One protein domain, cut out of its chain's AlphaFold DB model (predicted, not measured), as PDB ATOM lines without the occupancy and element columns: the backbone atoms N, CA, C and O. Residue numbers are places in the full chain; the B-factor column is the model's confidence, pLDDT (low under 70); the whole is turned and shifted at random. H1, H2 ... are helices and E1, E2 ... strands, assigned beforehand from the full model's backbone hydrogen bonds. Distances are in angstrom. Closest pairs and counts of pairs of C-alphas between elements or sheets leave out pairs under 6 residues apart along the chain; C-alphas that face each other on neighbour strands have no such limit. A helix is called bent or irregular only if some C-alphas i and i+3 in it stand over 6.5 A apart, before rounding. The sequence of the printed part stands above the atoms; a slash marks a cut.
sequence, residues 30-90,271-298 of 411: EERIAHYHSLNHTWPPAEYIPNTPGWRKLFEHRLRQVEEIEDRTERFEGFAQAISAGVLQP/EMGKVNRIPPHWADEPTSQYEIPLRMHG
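Overview. This is residues 30 to 90 and 271 to 298 of the 411 residues of the protein "ShKT domain-containing protein" of Fragilariopsis cylindrus CCMP1102 (UniProt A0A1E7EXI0). A helical hairpin of two long helices side by side, H2 and H3, makes the core; the very short helix H4 packs on H3, and the short helix H1 packs on H4, farther out from the hairpin. Two long stretches without named elements run along the outside, residues 39 to 52 from H1 to H2 and residues 277 to 294 from H4 to the short strand E1, which lies near Glu 74 of H3. The printed part has 89 residues, with four named helices and one named strand in the order H1, H2, H3, H4, E1; E1 pairs with no named strand, and the class is mostly helix. The whole is compact, with a radius of gyration of the C-alphas of 12.6 A, and rounded, with spans of 33 by 29 by 23 A.

Arrangement. H3, residues 72 to 88, is the longest helix and touches H2, residues 53 to 67. Their closest C-alphas, those of Arg 75 and Val 66, are 5.7 A apart. The two form a helical hairpin at a shallow tilt of 15 degrees, opposite ways. H3 also touches H4, residues 273 to 276; the closest C-alphas, those of Ala 80 and Lys 274, are 4.9 A apart. H4 in turn touches H1, residues 30 to 38, with the C-alphas of Asn 276 and Arg 32 closest at 5.4 A. The closest C-alphas of H3 and E1, residues 295 to 297, are those of Glu 74 and Met 296, 5.9 A apart. H1 is apart from H2, H3 and E1, and H2 is apart from H4 and E1. In H1, H2 and H3 every O i to N i+4 pair is within hydrogen-bond range; H4 is too short for such a pair, and its one O i to N i+3 pair is within range.

Along the chain. H3 is 21.6 A long, from C-alpha 72 at (143.482, 121.355, 114.795) to C-alpha 88 at (153.549, 131.916, 130.752). It is neither bent nor irregular, but only just: C-alphas 85 and 88 are 6.3 A apart. H2 is 21.4 A long. H1 is 12.1 A long and begins with C-alpha 30 at (155.986, 114.538, 118.219). H4 measures 5.0 A and E1 6.8 A.

Size, cuts and confidence. The C-alphas farthest apart, those of Glu 31 and Gly 54, are 33.0 A apart. Residues 91 to 270 are not printed, and C-alphas 90 and 271 are 12.4 A apart across this cut, which falls in the link from H3 to H4. The links from H1 to H2 and from H4 to E1 are long, and that from H2 to H3 is tight. The mean pLDDT of the printed part is 88.5; residues 288 to 290 are under 70.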
ATOM      1  N   GLU A  30     155.218 115.513 117.447       76.88
ATOM      2  CA  GLU A  30     155.986 114.538 118.219       76.88
ATOM      3  C   GLU A  30     157.228 115.170 118.856       76.88
ATOM      4  O   GLU A  30     157.526 114.907 120.020       76.88
ATOM      5  N   GLU A  31     157.937 116.043 118.134       79.44
ATOM      6  CA  GLU A  31     159.080 116.787 118.676       79.44
ATOM      7  C   GLU A  31     158.655 117.753 119.790       79.44
ATOM      8  O   GLU A  31     159.382 117.931 120.769       79.44
ATOM      9  N   ARG A  32     157.472 118.365 119.674       78.94
ATOM     10  CA  ARG A  32     156.921 119.270 120.695       78.94
ATOM     11  C   ARG A  32     156.496 118.503 121.943       78.94
ATOM     12  O   ARG A  32     156.839 118.934 123.038       78.94
ATOM     13  N   ILE A  33     155.851 117.347 121.789       78.56
ATOM     14  CA  ILE A  33     155.496 116.452 122.903       78.56
ATOM     15  C   ILE A  33     156.760 115.892 123.573       78.56
ATOM     16  O   ILE A  33     156.888 115.915 124.798       78.56
ATOM     17  N   ALA A  34     157.748 115.440 122.798       76.19
ATOM     18  CA  ALA A  34     159.024 114.979 123.346       76.19
ATOM     19  C   ALA A  34     159.732 116.096 124.128       76.19
ATOM     20  O   ALA A  34     160.272 115.865 125.213       76.19
ATOM     21  N   HIS A  35     159.684 117.326 123.612       76.81
ATOM     22  CA  HIS A  35     160.233 118.478 124.302       76.81
ATOM     23  C   HIS A  35     159.459 118.826 125.582       76.81
ATOM     24  O   HIS A  35     160.090 119.087 126.605       76.81
ATOM     25  N   TYR A  36     158.126 118.743 125.568       78.19
ATOM     26  CA  TYR A  36     157.276 118.903 126.749       78.19
ATOM     27  C   TYR A  36     157.711 117.978 127.892       78.19
ATOM     28  O   TYR A  36     157.952 118.433 129.012       78.19
ATOM     29  N   HIS A  37     157.900 116.689 127.589       75.19
ATOM     30  CA  HIS A  37     158.398 115.712 128.557       75.19
ATOM     31  C   HIS A  37     159.828 116.017 129.015       75.19
ATOM     32  O   HIS A  37     160.121 115.894 130.201       75.19
ATOM     33  N   SER A  38     160.709 116.456 128.108       78.12
ATOM     34  CA  SER A  38     162.097 116.806 128.451       78.12
ATOM     35  C   SER A  38     162.208 117.969 129.446       78.12
ATOM     36  O   SER A  38     163.200 118.067 130.165       78.12
ATOM     37  N   LEU A  39     161.188 118.832 129.501       79.69
ATOM     38  CA  LEU A  39     161.117 119.988 130.392       79.69
ATOM     39  C   LEU A  39     160.360 119.702 131.702       79.69
ATOM     40  O   LEU A  39     160.128 120.628 132.477       79.69
ATOM     41  N   ASN A  40     159.983 118.443 131.969       81.00
ATOM     42  CA  ASN A  40     159.223 118.022 133.156       81.00
ATOM     43  C   ASN A  40     157.924 118.826 133.382       81.00
ATOM     44  O   ASN A  40     157.513 119.054 134.522       81.00
ATOM     45  N   HIS A  41     157.271 119.271 132.308       82.56
ATOM     46  CA  HIS A  41     155.971 119.928 132.410       82.56
ATOM     47  C   HIS A  41     154.857 118.924 132.759       82.56
ATOM     48  O   HIS A  41     154.940 117.742 132.424       82.56
ATOM     49  N   THR A  42     153.812 119.396 133.448       84.88
ATOM     50  CA  THR A  42     152.658 118.584 133.876       84.88
ATOM     51  C   THR A  42     151.372 119.021 133.186       84.88
ATOM     52  O   THR A  42     151.177 120.217 132.939       84.88
ATOM     53  N   TRP A  43     150.487 118.058 132.905       83.25
ATOM     54  CA  TRP A  43     149.140 118.318 132.404       83.25
ATOM     55  C   TRP A  43     148.076 117.795 133.382       83.25
ATOM     56  O   TRP A  43     148.159 116.626 133.770       83.25
ATOM     57  N   PRO A  44     147.073 118.609 133.764       86.00
ATOM     58  CA  PRO A  44     146.982 120.053 133.514       86.00
ATOM     59  C   PRO A  44     148.171 120.827 134.133       86.00
ATOM     60  O   PRO A  44     148.898 120.269 134.967       86.00
ATOM     61  N   PRO A  45     148.417 122.088 133.720       90.62
ATOM     62  CA  PRO A  45     149.472 122.912 134.306       90.62
ATOM     63  C   PRO A  45     149.374 122.959 135.840       90.62
ATOM     64  O   PRO A  45     148.318 123.258 136.397       90.62
ATOM     65  N   ALA A  46     150.474 122.673 136.543       89.31
ATOM     66  CA  ALA A  46     150.492 122.732 138.008       89.31
ATOM     67  C   ALA A  46     150.353 124.177 138.527       89.31
ATOM     68  O   ALA A  46     149.706 124.436 139.550       89.31
ATOM     69  N   GLU A  47     150.922 125.129 137.790       92.44
ATOM     70  CA  GLU A  47     151.011 126.538 138.158       92.44
ATOM     71  C   GLU A  47     150.321 127.430 137.125       92.44
ATOM     72  O   GLU A  47     150.396 127.192 135.920       92.44
ATOM     73  N   TYR A  48     149.673 128.477 137.632       95.75
ATOM     74  CA  TYR A  48     149.045 129.540 136.854       95.75
ATOM     75  C   TYR A  48     149.550 130.884 137.367       95.75
ATOM     76  O   TYR A  48     149.850 131.030 138.555       95.75
ATOM     77  N   ILE A  49     149.633 131.863 136.469       95.38
ATOM     78  CA  ILE A  49     150.166 133.192 136.757       95.38
ATOM     79  C   ILE A  49     149.097 134.235 136.412       95.38
ATOM     80  O   ILE A  49     148.807 134.407 135.225       95.38
ATOM     81  N   PRO A  50     148.544 134.964 137.395       96.38
ATOM     82  CA  PRO A  50     148.831 134.869 138.829       96.38
ATOM     83  C   PRO A  50     148.227 133.615 139.480       96.38
ATOM     84  O   PRO A  50     147.247 133.043 139.005       96.38
ATOM     85  N   ASN A  51     148.783 133.208 140.622       95.56
ATOM     86  CA  ASN A  51     148.306 132.045 141.371       95.56
ATOM     87  C   ASN A  51     147.115 132.409 142.275       95.56
ATOM     88  O   ASN A  51     147.195 132.316 143.500       95.56
ATOM     89  N   THR A  52     146.015 132.866 141.672       95.81
ATOM     90  CA  THR A  52     144.748 133.098 142.378       95.81
ATOM     91  C   THR A  52     143.773 131.945 142.108       95.81
ATOM     92  O   THR A  52     143.795 131.359 141.020       95.81
ATOM     93  N   PRO A  53     142.884 131.595 143.061       97.00
ATOM     94  CA  PRO A  53     141.908 130.526 142.845       97.00
ATOM     95  C   PRO A  53     140.990 130.775 141.644       97.00
ATOM     96  O   PRO A  53     140.673 129.843 140.905       97.00
ATOM     97  N   GLY A  54     140.562 132.024 141.436       97.00
ATOM     98  CA  GLY A  54     139.680 132.369 140.325       97.00
ATOM     99  C   GLY A  54     140.399 132.369 138.977       97.00
ATOM    100  O   GLY A  54     139.845 131.839 138.017       97.00
ATOM    101  N   TRP A  55     141.647 132.845 138.904       97.75
ATOM    102  CA  TRP A  55     142.440 132.781 137.672       97.75
ATOM    103  C   TRP A  55     142.721 131.341 137.243       97.75
ATOM    104  O   TRP A  55     142.479 130.975 136.093       97.75
ATOM    105  N   ARG A  56     143.138 130.490 138.191       97.44
ATOM    106  CA  ARG A  56     143.294 129.049 137.960       97.44
ATOM    107  C   ARG A  56     142.008 128.439 137.408       97.44
ATOM    108  O   ARG A  56     142.036 127.818 136.353       97.44
ATOM    109  N   LYS A  57     140.875 128.674 138.076       96.69
ATOM    110  CA  LYS A  57     139.570 128.155 137.644       96.69
ATOM    111  C   LYS A  57     139.198 128.620 136.230       96.69
ATOM    112  O   LYS A  57     138.695 127.820 135.443       96.69
ATOM    113  N   LEU A  58     139.431 129.896 135.914       96.94
ATOM    114  CA  LEU A  58     139.152 130.468 134.597       96.94
ATOM    115  C   LEU A  58     139.955 129.752 133.502       96.94
ATOM    116  O   LEU A  58     139.380 129.321 132.503       96.94
ATOM    117  N   PHE A  59     141.263 129.577 133.699       97.25
ATOM    118  CA  PHE A  59     142.126 128.979 132.680       97.25
ATOM    119  C   PHE A  59     142.061 127.453 132.624       97.25
ATOM    120  O   PHE A  59     142.202 126.898 131.540       97.25
ATOM    121  N   GLU A  60     141.777 126.759 133.727       95.44
ATOM    122  CA  GLU A  60     141.424 125.332 133.688       95.44
ATOM    123  C   GLU A  60     140.166 125.105 132.843       95.44
ATOM    124  O   GLU A  60     140.117 124.184 132.030       95.44
ATOM    125  N   HIS A  61     139.152 125.963 132.982       94.69
ATOM    126  CA  HIS A  61     137.977 125.899 132.118       94.69
ATOM    127  C   HIS A  61     138.316 126.231 130.663       94.69
ATOM    128  O   HIS A  61     137.962 125.450 129.783       94.69
ATOM    129  N   ARG A  62     139.045 127.324 130.398       95.75
ATOM    130  CA  ARG A  62     139.398 127.711 129.025       95.75
ATOM    131  C   ARG A  62     140.231 126.647 128.313       95.75
ATOM    132  O   ARG A  62     139.981 126.386 127.144       95.75
ATOM    133  N   LEU A  63     141.188 126.013 128.995       94.19
ATOM    134  CA  LEU A  63     141.983 124.932 128.403       94.19
ATOM    135  C   LEU A  63     141.104 123.733 128.027       94.19
ATOM    136  O   LEU A  63     141.244 123.240 126.914       94.19
ATOM    137  N   ARG A  64     140.143 123.343 128.878       92.75
ATOM    138  CA  ARG A  64     139.168 122.291 128.537       92.75
ATOM    139  C   ARG A  64     138.301 122.668 127.335       92.75
ATOM    140  O   ARG A  64     138.113 121.850 126.449       92.75
ATOM    141  N   GLN A  65     137.815 123.911 127.256       93.81
ATOM    142  CA  GLN A  65     137.047 124.370 126.088       93.81
ATOM    143  C   GLN A  65     137.858 124.284 124.794       93.81
ATOM    144  O   GLN A  65     137.337 123.899 123.752       93.81
ATOM    145  N   VAL A  66     139.129 124.679 124.862       93.88
ATOM    146  CA  VAL A  66     140.017 124.665 123.706       93.88
ATOM    147  C   VAL A  66     140.301 123.237 123.248       93.88
ATOM    148  O   VAL A  66     140.312 123.014 122.046       93.88
ATOM    149  N   GLU A  67     140.493 122.275 124.158       91.56
ATOM    150  CA  GLU A  67     140.696 120.857 123.807       91.56
ATOM    151  C   GLU A  67     139.538 120.271 122.982       91.56
ATOM    152  O   GLU A  67     139.750 119.359 122.185       91.56
ATOM    153  N   GLU A  68     138.339 120.844 123.104       92.56
ATOM    154  CA  GLU A  68     137.130 120.388 122.417       92.56
ATOM    155  C   GLU A  68     136.919 121.012 121.018       92.56
ATOM    156  O   GLU A  68     135.915 120.743 120.357       92.56
ATOM    157  N   ILE A  69     137.854 121.837 120.525       92.94
ATOM    158  CA  ILE A  69     137.787 122.409 119.169       92.94
ATOM    159  C   ILE A  69     138.185 121.352 118.125       92.94
ATOM    160  O   ILE A  69     139.302 120.841 118.145       92.94
ATOM    161  N   GLU A  70     137.308 121.053 117.163       91.69
ATOM    162  CA  GLU A  70     137.567 120.042 116.122       91.69
ATOM    163  C   GLU A  70     138.728 120.413 115.187       91.69
ATOM    164  O   GLU A  70     139.621 119.594 114.962       91.69
ATOM    165  N   ASP A  71     138.763 121.643 114.667       92.38
ATOM    166  CA  ASP A  71     139.837 122.078 113.770       92.38
ATOM    167  C   ASP A  71     141.171 122.196 114.525       92.38
ATOM    168  O   ASP A  71     141.311 122.978 115.464       92.38
ATOM    169  N   ARG A  72     142.183 121.429 114.099       90.06
ATOM    170  CA  ARG A  72     143.482 121.355 114.795       90.06
ATOM    171  C   ARG A  72     144.237 122.688 114.806       90.06
ATOM    172  O   ARG A  72     145.000 122.938 115.741       90.06
ATOM    173  N   THR A  73     144.058 123.529 113.786       91.00
ATOM    174  CA  THR A  73     144.722 124.839 113.705       91.00
ATOM    175  C   THR A  73     144.079 125.798 114.695       91.00
ATOM    176  O   THR A  73     144.774 126.397 115.512       91.00
ATOM    177  N   GLU A  74     142.753 125.890 114.682       94.25
ATOM    178  CA  GLU A  74     141.984 126.702 115.625       94.25
ATOM    179  C   GLU A  74     142.194 126.249 117.073       94.25
ATOM    180  O   GLU A  74     142.420 127.084 117.953       94.25
ATOM    181  N   ARG A  75     142.207 124.929 117.313       93.44
ATOM    182  CA  ARG A  75     142.536 124.330 118.614       93.44
ATOM    183  C   ARG A  75     143.887 124.828 119.108       93.44
ATOM    184  O   ARG A  75     144.011 125.284 120.242       93.44
ATOM    185  N   PHE A  76     144.901 124.778 118.245       92.00
ATOM    186  CA  PHE A  76     146.240 125.223 118.603       92.00
ATOM    187  C   PHE A  76     146.303 126.728 118.882       92.00
ATOM    188  O   PHE A  76     146.919 127.131 119.866       92.00
ATOM    189  N   GLU A  77     145.639 127.555 118.076       94.12
ATOM    190  CA  GLU A  77     145.587 129.005 118.298       94.12
ATOM    191  C   GLU A  77     144.898 129.366 119.622       94.12
ATOM    192  O   GLU A  77     145.394 130.209 120.376       94.12
ATOM    193  N   GLY A  78     143.780 128.709 119.948       95.38
ATOM    194  CA  GLY A  78     143.108 128.873 121.238       95.38
ATOM    195  C   GLY A  78     144.001 128.445 122.405       95.38
ATOM    196  O   GLY A  78     144.087 129.139 123.422       95.38
ATOM    197  N   PHE A  79     144.733 127.345 122.235       94.62
ATOM    198  CA  PHE A  79     145.619 126.791 123.258       94.62
ATOM    199  C   PHE A  79     146.824 127.681 123.510       94.62
ATOM    200  O   PHE A  79     147.136 127.986 124.660       94.62
ATOM    201  N   ALA A  80     147.476 128.139 122.442       93.94
ATOM    202  CA  ALA A  80     148.627 129.017 122.531       93.94
ATOM    203  C   ALA A  80     148.268 130.311 123.273       93.94
ATOM    204  O   ALA A  80     149.037 130.757 124.125       93.94
ATOM    205  N   GLN A  81     147.085 130.878 123.012       95.50
ATOM    206  CA  GLN A  81     146.582 132.043 123.744       95.50
ATOM    207  C   GLN A  81     146.294 131.724 125.216       95.50
ATOM    208  O   GLN A  81     146.753 132.455 126.095       95.50
ATOM    209  N   ALA A  82     145.587 130.626 125.503       95.94
ATOM    210  CA  ALA A  82     145.237 130.236 126.868       95.94
ATOM    211  C   ALA A  82     146.478 129.948 127.733       95.94
ATOM    212  O   ALA A  82     146.577 130.433 128.859       95.94
ATOM    213  N   ILE A  83     147.459 129.219 127.198       94.88
ATOM    214  CA  ILE A  83     148.729 128.947 127.881       94.88
ATOM    215  C   ILE A  83     149.562 130.216 128.035       94.88
ATOM    216  O   ILE A  83     150.121 130.448 129.109       94.88
ATOM    217  N   SER A  84     149.635 131.055 126.997       95.25
ATOM    218  CA  SER A  84     150.372 132.316 127.070       95.25
ATOM    219  C   SER A  84     149.857 133.194 128.208       95.25
ATOM    220  O   SER A  84     150.616 133.535 129.116       95.25
ATOM    221  N   ALA A  85     148.556 133.484 128.208       96.56
ATOM    222  CA  ALA A  85     147.943 134.361 129.192       96.56
ATOM    223  C   ALA A  85     147.933 133.746 130.600       96.56
ATOM    224  O   ALA A  85     148.322 134.412 131.565       96.56
ATOM    225  N   GLY A  86     147.517 132.480 130.717       96.38
ATOM    226  CA  GLY A  86     147.249 131.828 131.996       96.38
ATOM    227  C   GLY A  86     148.478 131.284 132.720       96.38
ATOM    228  O   GLY A  86     148.465 131.212 133.948       96.38
ATOM    229  N   VAL A  87     149.526 130.894 131.984       94.69
ATOM    230  CA  VAL A  87     150.645 130.091 132.519       94.69
ATOM    231  C   VAL A  87     152.017 130.721 132.264       94.69
ATOM    232  O   VAL A  87     152.917 130.538 133.078       94.69
ATOM    233  N   LEU A  88     152.216 131.433 131.148       92.88
ATOM    234  CA  LEU A  88     153.549 131.916 130.752       92.88
ATOM    235  C   LEU A  88     153.812 133.369 131.121       92.88
ATOM    236  O   LEU A  88     154.895 133.700 131.599       92.88
ATOM    237  N   GLN A  89     152.859 134.250 130.837       92.75
ATOM    238  CA  GLN A  89     153.085 135.681 130.976       92.75
ATOM    239  C   GLN A  89     153.051 136.101 132.448       92.75
ATOM    240  O   GLN A  89     152.110 135.731 133.157       92.75
ATOM    241  N   PRO A  90     154.000 136.933 132.911       92.62
ATOM    242  CA  PRO A  90     153.852 137.606 134.196       92.62
ATOM    243  C   PRO A  90     152.651 138.562 134.156       92.62
ATOM    244  O   PRO A  90     152.251 139.010 133.081       92.62
ATOM    245  N   GLU A 271     158.654 133.340 124.368       78.88
ATOM    246  CA  GLU A 271     157.708 133.359 123.241       78.88
ATOM    247  C   GLU A 271     157.442 131.959 122.667       78.88
ATOM    248  O   GLU A 271     156.345 131.679 122.173       78.88
ATOM    249  N   MET A 272     158.431 131.064 122.743       82.19
ATOM    250  CA  MET A 272     158.309 129.697 122.246       82.19
ATOM    251  C   MET A 272     157.633 128.765 123.248       82.19
ATOM    252  O   MET A 272     157.187 127.689 122.851       82.19
ATOM    253  N   GLY A 273     157.463 129.174 124.505       83.50
ATOM    254  CA  GLY A 273     156.792 128.393 125.540       83.50
ATOM    255  C   GLY A 273     155.381 127.980 125.126       83.50
ATOM    256  O   GLY A 273     155.005 126.820 125.284       83.50
ATOM    257  N   LYS A 274     154.617 128.879 124.491       82.31
ATOM    258  CA  LYS A 274     153.242 128.590 124.031       82.31
ATOM    259  C   LYS A 274     153.196 127.566 122.894       82.31
ATOM    260  O   LYS A 274     152.212 126.854 122.728       82.31
ATOM    261  N   VAL A 275     154.285 127.457 122.130       84.25
ATOM    262  CA  VAL A 275     154.455 126.456 121.071       84.25
ATOM    263  C   VAL A 275     154.971 125.143 121.666       84.25
ATOM    264  O   VAL A 275     154.536 124.061 121.288       84.25
ATOM    265  N   ASN A 276     155.878 125.211 122.626       80.44
ATOM    266  CA  ASN A 276     156.583 124.051 123.154       80.44
ATOM    267  C   ASN A 276     155.817 123.297 124.246       80.44
ATOM    268  O   ASN A 276     156.131 122.140 124.503       80.44
ATOM    269  N   ARG A 277     154.813 123.916 124.879       82.69
ATOM    270  CA  ARG A 277     154.083 123.326 126.010       82.69
ATOM    271  C   ARG A 277     152.845 122.501 125.628       82.69
ATOM    272  O   ARG A 277     151.939 122.392 126.445       82.69
ATOM    273  N   ILE A 278     152.799 121.925 124.424       82.12
ATOM    274  CA  ILE A 278     151.677 121.074 123.983       82.12
ATOM    275  C   ILE A 278     151.515 119.853 124.910       82.12
ATOM    276  O   ILE A 278     152.519 119.201 125.200       82.12
ATOM    277  N   PRO A 279     150.287 119.511 125.346       82.50
ATOM    278  CA  PRO A 279     150.072 118.357 126.206       82.50
ATOM    279  C   PRO A 279     150.314 117.013 125.497       82.50
ATOM    280  O   PRO A 279     150.131 116.912 124.285       82.50
ATOM    281  N   PRO A 280     150.654 115.942 126.239       81.25
ATOM    282  CA  PRO A 280     150.965 114.637 125.645       81.25
ATOM    283  C   PRO A 280     149.827 114.004 124.829       81.25
ATOM    284  O   PRO A 280     150.095 113.274 123.881       81.25
ATOM    285  N   HIS A 281     148.572 114.283 125.184       85.06
ATOM    286  CA  HIS A 281     147.360 113.776 124.527       85.06
ATOM    287  C   HIS A 281     146.790 114.746 123.479       85.06
ATOM    288  O   HIS A 281     145.639 114.630 123.083       85.06
ATOM    289  N   TRP A 282     147.572 115.720 123.003       85.25
ATOM    290  CA  TRP A 282     147.100 116.711 122.022       85.25
ATOM    291  C   TRP A 282     146.624 116.115 120.689       85.25
ATOM    292  O   TRP A 282     145.798 116.712 119.994       85.25
ATOM    293  N   ALA A 283     147.147 114.939 120.336       84.31
ATOM    294  CA  ALA A 283     146.741 114.190 119.155       84.31
ATOM    295  C   ALA A 283     145.357 113.532 119.297       84.31
ATOM    296  O   ALA A 283     144.806 113.086 118.290       84.31
ATOM    297  N   ASP A 284     144.806 113.471 120.511       87.75
ATOM    298  CA  ASP A 284     143.520 112.840 120.766       87.75
ATOM    299  C   ASP A 284     142.379 113.664 120.145       87.75
ATOM    300  O   ASP A 284     142.411 114.899 120.051       87.75
ATOM    301  N   GLU A 285     141.349 112.955 119.686       86.31
ATOM    302  CA  GLU A 285     140.146 113.586 119.148       86.31
ATOM    303  C   GLU A 285     139.308 114.213 120.277       86.31
ATOM    304  O   GLU A 285     139.276 113.658 121.383       86.31
ATOM    305  N   PRO A 286     138.596 115.330 120.016       86.62
ATOM    306  CA  PRO A 286     137.682 115.938 120.975       86.62
ATOM    307  C   PRO A 286     136.695 114.914 121.511       86.62
ATOM    308  O   PRO A 286     136.134 114.107 120.761       86.62
ATOM    309  N   THR A 287     136.442 114.952 122.814       79.44
ATOM    310  CA  THR A 287     135.506 114.009 123.426       79.44
ATOM    311  C   THR A 287     134.053 114.450 123.231       79.44
ATOM    312  O   THR A 287     133.143 113.631 123.366       79.44
ATOM    313  N   SER A 288     133.829 115.712 122.837       65.38
ATOM    314  CA  SER A 288     132.573 116.456 122.630       65.38
ATOM    315  C   SER A 288     131.661 116.561 123.850       65.38
ATOM    316  O   SER A 288     130.569 117.131 123.776       65.38
ATOM    317  N   GLN A 289     132.070 116.003 124.987       60.53
ATOM    318  CA  GLN A 289     131.194 115.886 126.132       60.53
ATOM    319  C   GLN A 289     131.548 116.950 127.174       60.53
ATOM    320  O   GLN A 289     132.628 116.953 127.750       60.53
ATOM    321  N   TYR A 290     130.562 117.801 127.467       63.16
ATOM    322  CA  TYR A 290     130.437 118.617 128.685       63.16
ATOM    323  C   TYR A 290     131.018 120.040 128.698       63.16
ATOM    324  O   TYR A 290     130.766 120.742 129.678       63.16
ATOM    325  N   GLU A 291     131.670 120.528 127.639       81.38
ATOM    326  CA  GLU A 291     132.109 121.933 127.583       81.38
ATOM    327  C   GLU A 291     131.172 122.843 126.780       81.38
ATOM    328  O   GLU A 291     130.494 122.430 125.837       81.38
ATOM    329  N   ILE A 292     131.144 124.120 127.171       89.31
ATOM    330  CA  ILE A 292     130.508 125.189 126.397       89.31
ATOM    331  C   ILE A 292     131.291 125.317 125.083       89.31
ATOM    332  O   ILE A 292     132.489 125.608 125.153       89.31
ATOM    333  N   PRO A 293     130.651 125.146 123.908       92.38
ATOM    334  CA  PRO A 293     131.347 125.241 122.633       92.38
ATOM    335  C   PRO A 293     132.065 126.582 122.491       92.38
ATOM    336  O   PRO A 293     131.437 127.633 122.643       92.38
ATOM    337  N   LEU A 294     133.355 126.532 122.160       95.31
ATOM    338  CA  LEU A 294     134.186 127.689 121.851       95.31
ATOM    339  C   LEU A 294     134.457 127.696 120.346       95.31
ATOM    340  O   LEU A 294     134.893 126.695 119.783       95.31
ATOM    341  N   ARG A 295     134.175 128.815 119.683       95.62
ATOM    342  CA  ARG A 295     134.449 129.000 118.256       95.62
ATOM    343  C   ARG A 295     135.566 130.012 118.080       95.62
ATOM    344  O   ARG A 295     135.462 131.127 118.592       95.62
ATOM    345  N   MET A 296     136.584 129.637 117.316       96.75
ATOM    346  CA  MET A 296     137.672 130.533 116.948       96.75
ATOM    347  C   MET A 296     137.334 131.325 115.682       96.75
ATOM    348  O   MET A 296     136.596 130.877 114.811       96.75
ATOM    349  N   HIS A 297     137.907 132.520 115.589       94.56
ATOM    350  CA  HIS A 297     137.874 133.411 114.431       94.56
ATOM    351  C   HIS A 297     139.278 133.996 114.259       94.56
ATOM    352  O   HIS A 297     139.589 135.100 114.725       94.56
ATOM    353  N   GLY A 298     140.177 133.204 113.670       92.31
ATOM    354  CA  GLY A 298     141.612 133.489 113.672       92.31
ATOM    355  C   GLY A 298     142.167 133.500 115.100       92.31
ATOM    356  O   GLY A 298     142.093 132.499 115.801       92.31
TER     357      GLY A 298